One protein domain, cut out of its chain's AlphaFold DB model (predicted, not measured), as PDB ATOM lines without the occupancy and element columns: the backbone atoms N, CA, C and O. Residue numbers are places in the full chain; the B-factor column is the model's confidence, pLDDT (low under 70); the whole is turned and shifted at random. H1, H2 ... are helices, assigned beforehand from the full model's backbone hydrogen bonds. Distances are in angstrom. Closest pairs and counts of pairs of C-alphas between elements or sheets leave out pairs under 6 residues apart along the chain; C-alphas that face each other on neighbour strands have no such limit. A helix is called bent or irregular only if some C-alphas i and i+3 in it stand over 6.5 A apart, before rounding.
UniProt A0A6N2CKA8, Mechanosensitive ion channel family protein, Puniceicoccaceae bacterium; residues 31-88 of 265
ATOM      1  N   THR A  31     146.881  98.777  70.952       62.16
ATOM      2  CA  THR A  31     146.596  98.319  72.328       62.16
ATOM      3  C   THR A  31     146.445  99.474  73.324       62.16
ATOM      4  O   THR A  31     145.688  99.369  74.284       62.16
ATOM      5  N   SER A  32     147.102 100.619  73.108       66.12
ATOM      6  CA  SER A  32     146.979 101.765  74.027       66.12
ATOM      7  C   SER A  32     145.574 102.378  74.026       66.12
ATOM      8  O   SER A  32     145.066 102.770  75.078       66.12
ATOM      9  N   ARG A  33     144.902 102.398  72.865       71.12
ATOM     10  CA  ARG A  33     143.515 102.876  72.741       71.12
ATOM     11  C   ARG A  33     142.535 102.041  73.565       71.12
ATOM     12  O   ARG A  33     141.639 102.622  74.173       71.12
ATOM     13  N   SER A  34     142.701 100.719  73.619       79.56
ATOM     14  CA  SER A  34     141.798  99.857  74.391       79.56
ATOM     15  C   SER A  34     141.997 100.026  75.899       79.56
ATOM     16  O   SER A  34     141.010 100.092  76.626       79.56
ATOM     17  N   LEU A  35     143.235 100.201  76.374       85.12
ATOM     18  CA  LEU A  35     143.517 100.434  77.797       85.12
ATOM     19  C   LEU A  35     142.920 101.752  78.297       85.12
ATOM     20  O   LEU A  35     142.234 101.768  79.318       85.12
ATOM     21  N   ILE A  36     143.123 102.843  77.554       88.19
ATOM     22  CA  ILE A  36     142.547 104.147  77.906       88.19
ATOM     23  C   ILE A  36     141.018 104.051  77.911       88.19
ATOM     24  O   ILE A  36     140.386 104.475  78.873       88.19
ATOM     25  N   GLN A  37     140.411 103.422  76.898       88.00
ATOM     26  CA  GLN A  37     138.958 103.236  76.845       88.00
ATOM     27  C   GLN A  37     138.416 102.418  78.021       88.00
ATOM     28  O   GLN A  37     137.363 102.767  78.552       88.00
ATOM     29  N   VAL A  38     139.109 101.358  78.443       88.94
ATOM     30  CA  VAL A  38     138.709 100.545  79.602       88.94
ATOM     31  C   VAL A  38     138.795 101.360  80.890       88.94
ATOM     32  O   VAL A  38     137.830 101.376  81.652       88.94
ATOM     33  N   VAL A  39     139.892 102.091  81.113       89.62
ATOM     34  CA  VAL A  39     140.060 102.939  82.307       89.62
ATOM     35  C   VAL A  39     139.023 104.064  82.335       89.62
ATOM     36  O   VAL A  39     138.382 104.283  83.365       89.62
ATOM     37  N   THR A  40     138.797 104.750  81.213       92.50
ATOM     38  CA  THR A  40     137.791 105.814  81.102       92.50
ATOM     39  C   THR A  40     136.379 105.275  81.321       92.50
ATOM     40  O   THR A  40     135.646 105.824  82.142       92.50
ATOM     41  N   ARG A  41     135.989 104.178  80.653       92.38
ATOM     42  CA  ARG A  41     134.665 103.557  80.838       92.38
ATOM     43  C   ARG A  41     134.467 103.073  82.268       92.38
ATOM     44  O   ARG A  41     133.434 103.373  82.855       92.38
ATOM     45  N   GLY A  42     135.458 102.390  82.841       91.25
ATOM     46  CA  GLY A  42     135.433 101.961  84.237       91.25
ATOM     47  C   GLY A  42     135.221 103.145  85.176       91.25
ATOM     48  O   GLY A  42     134.315 103.116  86.001       91.25
ATOM     49  N   SER A  43     135.969 104.233  84.975       90.19
ATOM     50  CA  SER A  43     135.861 105.451  85.787       90.19
ATOM     51  C   SER A  43     134.465 106.079  85.723       90.19
ATOM     52  O   SER A  43     133.914 106.418  86.772       90.19
ATOM     53  N   ILE A  44     133.877 106.179  84.523       94.81
ATOM     54  CA  ILE A  44     132.516 106.697  84.302       94.81
ATOM     55  C   ILE A  44     131.476 105.801  84.982       94.81
ATOM     56  O   ILE A  44     130.617 106.305  85.701       94.81
ATOM     57  N   VAL A  45     131.568 104.478  84.808       94.69
ATOM     58  CA  VAL A  45     130.632 103.518  85.418       94.69
ATOM     59  C   VAL A  45     130.709 103.576  86.940       94.69
ATOM     60  O   VAL A  45     129.677 103.668  87.599       94.69
ATOM     61  N   THR A  46     131.913 103.584  87.520       90.00
ATOM     62  CA  THR A  46     132.058 103.687  88.976       90.00
ATOM     63  C   THR A  46     131.554 105.036  89.493       90.00
ATOM     64  O   THR A  46     130.988 105.087  90.578       90.00
ATOM     65  N   LEU A  47     131.737 106.136  88.749       92.94
ATOM     66  CA  LEU A  47     131.187 107.442  89.131       92.94
ATOM     67  C   LEU A  47     129.650 107.440  89.104       92.94
ATOM     68  O   LEU A  47     129.032 107.865  90.075       92.94
ATOM     69  N   GLY A  48     129.039 106.905  88.043       93.25
ATOM     70  CA  GLY A  48     127.584 106.756  87.944       93.25
ATOM     71  C   GLY A  48     127.006 105.887  89.062       93.25
ATOM     72  O   GLY A  48     126.009 106.257  89.678       93.25
ATOM     73  N   LEU A  49     127.675 104.779  89.397       92.38
ATOM     74  CA  LEU A  49     127.287 103.905  90.504       92.38
ATOM     75  C   LEU A  49     127.298 104.644  91.851       92.38
ATOM     76  O   LEU A  49     126.348 104.518  92.618       92.38
ATOM     77  N   LEU A  50     128.331 105.447  92.131       91.69
ATOM     78  CA  LEU A  50     128.401 106.232  93.370       91.69
ATOM     79  C   LEU A  50     127.251 107.239  93.492       91.69
ATOM     80  O   LEU A  50     126.712 107.403  94.583       91.69
ATOM     81  N   ILE A  51     126.853 107.878  92.386       93.00
ATOM     82  CA  ILE A  51     125.713 108.807  92.368       93.00
ATOM     83  C   ILE A  51     124.422 108.061  92.732       93.00
ATOM     84  O   ILE A  51     123.692 108.507  93.615       93.00
ATOM     85  N   VAL A  52     124.173 106.896  92.124       94.44
ATOM     86  CA  VAL A  52     122.985 106.073  92.419       94.44
ATOM     87  C   VAL A  52     122.971 105.614  93.880       94.44
ATOM     88  O   VAL A  52     121.961 105.784  94.561       94.44
ATOM     89  N   LEU A  53     124.087 105.098  94.406       91.94
ATOM     90  CA  LEU A  53     124.184 104.686  95.814       91.94
ATOM     91  C   LEU A  53     123.923 105.852  96.777       91.94
ATOM     92  O   LEU A  53     123.246 105.665  97.787       91.94
ATOM     93  N   GLY A  54     124.405 107.050  96.437       90.56
ATOM     94  CA  GLY A  54     124.124 108.267  97.195       90.56
ATOM     95  C   GLY A  54     122.630 108.605  97.231       90.56
ATOM     96  O   GLY A  54     122.105 108.925  98.294       90.56
ATOM     97  N   THR A  55     121.917 108.465  96.105       92.00
ATOM     98  CA  THR A  55     120.456 108.694  96.059       92.00
ATOM     99  C   THR A  55     119.647 107.656  96.842       92.00
ATOM    100  O   THR A  55     118.570 107.974  97.334       92.00
ATOM    101  N   LEU A  56     120.174 106.439  97.007       93.19
ATOM    102  CA  LEU A  56     119.550 105.361  97.785       93.19
ATOM    103  C   LEU A  56     119.778 105.495  99.304       93.19
ATOM    104  O   LEU A  56     119.365 104.620 100.063       93.19
ATOM    105  N   GLY A  57     120.444 106.562  99.759       88.88
ATOM    106  CA  GLY A  57     120.731 106.801 101.176       88.88
ATOM    107  C   GLY A  57     121.878 105.955 101.740       88.88
ATOM    108  O   GLY A  57     122.080 105.927 102.953       88.88
ATOM    109  N   VAL A  58     122.651 105.271 100.885       92.56
ATOM    110  CA  VAL A  58     123.846 104.526 101.306       92.56
ATOM    111  C   VAL A  58     124.991 105.507 101.552       92.56
ATOM    112  O   VAL A  58     125.262 106.388 100.737       92.56
ATOM    113  N   SER A  59     125.716 105.334 102.660       91.25
ATOM    114  CA  SER A  59     126.904 106.143 102.945       91.25
ATOM    115  C   SER A  59     128.017 105.855 101.931       91.25
ATOM    116  O   SER A  59     128.662 104.807 101.967       91.25
ATOM    117  N   ILE A  60     128.260 106.802 101.022       92.88
ATOM    118  CA  ILE A  60     129.322 106.724 100.004       92.88
ATOM    119  C   ILE A  60     130.691 107.187 100.521       92.88
ATOM    120  O   ILE A  60     131.702 106.994  99.843       92.88
ATOM    121  N   THR A  61     130.757 107.764 101.724       91.38
ATOM    122  CA  THR A  61     131.985 108.313 102.322       91.38
ATOM    123  C   THR A  61     133.142 107.303 102.366       91.38
ATOM    124  O   THR A  61     134.236 107.661 101.924       91.38
ATOM    125  N   PRO A  62     132.951 106.032 102.788       90.75
ATOM    126  CA  PRO A  62     134.037 105.043 102.792       90.75
ATOM    127  C   PRO A  62     134.529 104.674 101.382       90.75
ATOM    128  O   PRO A  62     135.715 104.411 101.167       90.75
ATOM    129  N   LEU A  63     133.631 104.684 100.392       89.50
ATOM    130  CA  LEU A  63     133.964 104.389  98.996       89.50
ATOM    131  C   LEU A  63     134.760 105.530  98.355       89.50
ATOM    132  O   LEU A  63     135.703 105.291  97.606       89.50
ATOM    133  N   ILE A  64     134.417 106.779  98.669       90.94
ATOM    134  CA  ILE A  64     135.181 107.944  98.210       90.94
ATOM    135  C   ILE A  64     136.561 107.960  98.874       90.94
ATOM    136  O   ILE A  64     137.565 108.124  98.182       90.94
ATOM    137  N   ALA A  65     136.620 107.734 100.190       92.88
ATOM    138  CA  ALA A  65     137.874 107.704 100.937       92.88
ATOM    139  C   ALA A  65     138.844 106.643 100.387       92.88
ATOM    140  O   ALA A  65     140.004 106.949 100.112       92.88
ATOM    141  N   SER A  66     138.360 105.420 100.144       91.31
ATOM    142  CA  SER A  66     139.177 104.346  99.562       91.31
ATOM    143  C   SER A  66     139.676 104.681  98.152       91.31
ATOM    144  O   SER A  66     140.870 104.541  97.892       91.31
ATOM    145  N   ARG A  67     138.824 105.212  97.260       90.44
ATOM    146  CA  ARG A  67     139.253 105.652  95.914       90.44
ATOM    147  C   ARG A  67     140.283 106.778  95.964       90.44
ATOM    148  O   ARG A  67     141.200 106.779  95.146       90.44
ATOM    149  N   GLY A  68     140.157 107.700  96.918       91.88
ATOM    150  CA  GLY A  68     141.139 108.759  97.148       91.88
ATOM    151  C   GLY A  68     142.521 108.193  97.471       91.88
ATOM    152  O   GLY A  68     143.498 108.534  96.804       91.88
ATOM    153  N   ILE A  69     142.594 107.259  98.425       95.69
ATOM    154  CA  ILE A  69     143.852 106.599  98.816       95.69
ATOM    155  C   ILE A  69     144.432 105.789  97.648       95.69
ATOM    156  O   ILE A  69     145.625 105.886  97.363       95.69
ATOM    157  N   THR A  70     143.602 105.032  96.921       93.12
ATOM    158  CA  THR A  70     144.054 104.279  95.742       93.12
ATOM    159  C   THR A  70     144.603 105.203  94.653       93.12
ATOM    160  O   THR A  70     145.653 104.916  94.084       93.12
ATOM    161  N   SER A  71     143.942 106.332  94.374       91.88
ATOM    162  CA  SER A  71     144.414 107.306  93.384       91.88
ATOM    163  C   SER A  71     145.755 107.916  93.778       91.88
ATOM    164  O   SER A  71     146.617 108.093  92.918       91.88
ATOM    165  N   LEU A  72     145.946 108.221  95.062       95.81
ATOM    166  CA  LEU A  72     147.219 108.722  95.569       95.81
ATOM    167  C   LEU A  72     148.333 107.687  95.369       95.81
ATOM    168  O   LEU A  72     149.395 108.033  94.860       95.81
ATOM    169  N   ALA A  73     148.078 106.415  95.688       95.88
ATOM    170  CA  ALA A  73     149.048 105.340  95.477       95.88
ATOM    171  C   ALA A  73     149.455 105.203  93.997       95.88
ATOM    172  O   ALA A  73     150.639 105.076  93.688       95.88
ATOM    173  N   VAL A  74     148.493 105.293  93.071       94.44
ATOM    174  CA  VAL A  74     148.766 105.271  91.623       94.44
ATOM    175  C   VAL A  74     149.581 106.494  91.187       94.44
ATOM    176  O   VAL A  74     150.517 106.350  90.401       94.44
ATOM    177  N   ALA A  75     149.269 107.687  91.701       94.62
ATOM    178  CA  ALA A  75     150.012 108.906  91.385       94.62
ATOM    179  C   ALA A  75     151.475 108.822  91.849       94.62
ATOM    180  O   ALA A  75     152.376 109.137  91.074       94.62
ATOM    181  N   LEU A  76     151.715 108.329  93.068       95.81
ATOM    182  CA  LEU A  76     153.062 108.107  93.600       95.81
ATOM    183  C   LEU A  76     153.840 107.074  92.773       95.81
ATOM    184  O   LEU A  76     155.022 107.265  92.503       95.81
ATOM    185  N   ALA A  77     153.178 106.015  92.296       95.06
ATOM    186  CA  ALA A  77     153.811 105.021  91.431       95.06
ATOM    187  C   ALA A  77     154.184 105.577  90.042       95.06
ATOM    188  O   ALA A  77     155.185 105.167  89.455       95.06
ATOM    189  N   LEU A  78     153.391 106.509  89.502       95.50
ATOM    190  CA  LEU A  78     153.635 107.137  88.196       95.50
ATOM    191  C   LEU A  78     154.594 108.330  88.253       95.50
ATOM    192  O   LEU A  78     155.130 108.714  87.207       95.50
ATOM    193  N   GLN A  79     154.827 108.895  89.439       95.00
ATOM    194  CA  GLN A  79     155.667 110.074  89.649       95.00
ATOM    195  C   GLN A  79     157.020 109.995  88.911       95.00
ATOM    196  O   GLN A  79     157.293 110.919  88.142       95.00
ATOM    197  N   PRO A  80     157.810 108.898  88.986       94.00
ATOM    198  CA  PRO A  80     159.117 108.840  88.321       94.00
ATOM    199  C   PRO A  80     159.024 108.865  86.789       94.00
ATOM    200  O   PRO A  80     159.932 109.326  86.096       94.00
ATOM    201  N   THR A  81     157.923 108.357  86.229       94.31
ATOM    202  CA  THR A  81     157.711 108.383  84.776       94.31
ATOM    203  C   THR A  81     157.427 109.806  84.320       94.31
ATOM    204  O   THR A  81     158.055 110.270  83.373       94.31
ATOM    205  N   LEU A  82     156.519 110.507  85.008       94.62
ATOM    206  CA  LEU A  82     156.184 111.899  84.703       94.62
ATOM    207  C   LEU A  82     157.403 112.809  84.843       94.62
ATOM    208  O   LEU A  82     157.654 113.628  83.964       94.62
ATOM    209  N   GLU A  83     158.191 112.613  85.896       96.19
ATOM    210  CA  GLU A  83     159.435 113.339  86.135       96.19
ATOM    211  C   GLU A  83     160.392 113.236  84.938       96.19
ATOM    212  O   GLU A  83     160.822 114.251  84.401       96.19
ATOM    213  N   ASN A  84     160.632 112.026  84.422       95.38
ATOM    214  CA  ASN A  84     161.472 111.821  83.239       95.38
ATOM    215  C   ASN A  84     160.931 112.493  81.968       95.38
ATOM    216  O   ASN A  84     161.716 112.947  81.131       95.38
ATOM    217  N   VAL A  85     159.608 112.554  81.806       95.19
ATOM    218  CA  VAL A  85     158.995 113.257  80.671       95.19
ATOM    219  C   VAL A  85     159.222 114.759  80.785       95.19
ATOM    220  O   VAL A  85     159.689 115.375  79.826       95.19
ATOM    221  N   PHE A  86     158.943 115.349  81.949       95.12
ATOM    222  CA  PHE A  86     159.141 116.782  82.168       95.12
ATOM    223  C   PHE A  86     160.612 117.179  82.056       95.12
ATOM    224  O   PHE A  86     160.918 118.149  81.364       95.12
ATOM    225  N   SER A  87     161.530 116.388  82.615       95.38
ATOM    226  CA  SER A  87     162.968 116.602  82.432       95.38
ATOM    227  C   SER A  87     163.382 116.480  80.966       95.38
ATOM    228  O   SER A  87     164.207 117.254  80.497       95.38
ATOM    229  N   GLY A  88     162.781 115.568  80.195       93.12
ATOM    230  CA  GLY A  88     163.014 115.481  78.752       93.12
ATOM    231  C   GLY A  88     162.593 116.743  77.999       93.12
ATOM    232  O   GLY A  88     163.350 117.249  77.171       93.12
TER     233      GLY A  88
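Overview. This is residues 31 to 88 of the 265 residues of the protein "Mechanosensitive ion channel family protein" of Puniceicoccaceae bacterium (UniProt A0A6N2CKA8). Two long helices, H1 then H2, make a loose V, joined at its closed end by residues 56 to 60, with the last arm of H2 bent away at the open end. The printed part has 58 residues and two named helices, is all helix, and is only just loose, close to extended, with a radius of gyration of the C-alphas of 15.3 A. Its outline is flat, 48 by 25 by 13 A.

Along the chain. Find C-alpha 31 at (146.596, 98.319, 72.328); from there H1, residues 31 to 55, runs 36.8 A. Next find C-alpha 61 at (131.985, 108.313, 102.322), where H2, residues 61 to 88, begins. By its hydrogen bonds H2 was assigned as one helix, but it is bent: C-alphas 77 and 80 are 7.2 A apart. Arm H2a, residues 61 to 77, spans 24.6 A; arm H2b, residues 80 to 88, ends at C-alpha 88 at (163.014, 115.481, 78.752).

Arrangement. H1 and H2a are near each other, with 5 pairs of C-alphas within 10 A, the closest 8.1 A. H2b is apart from H1 and stands at a steep tilt of 50 degrees to H2a. In H1, H2a and H2b every O i to N i+4 pair is within hydrogen-bond range.

Size, cuts and confidence. The C-alphas of Gly 57 and Gly 88, the two farthest apart, are 48.6 A apart. The printed part has no cut, and the link from H1 to H2 is tight. Look at residues 31 to 32 for pLDDT under 70.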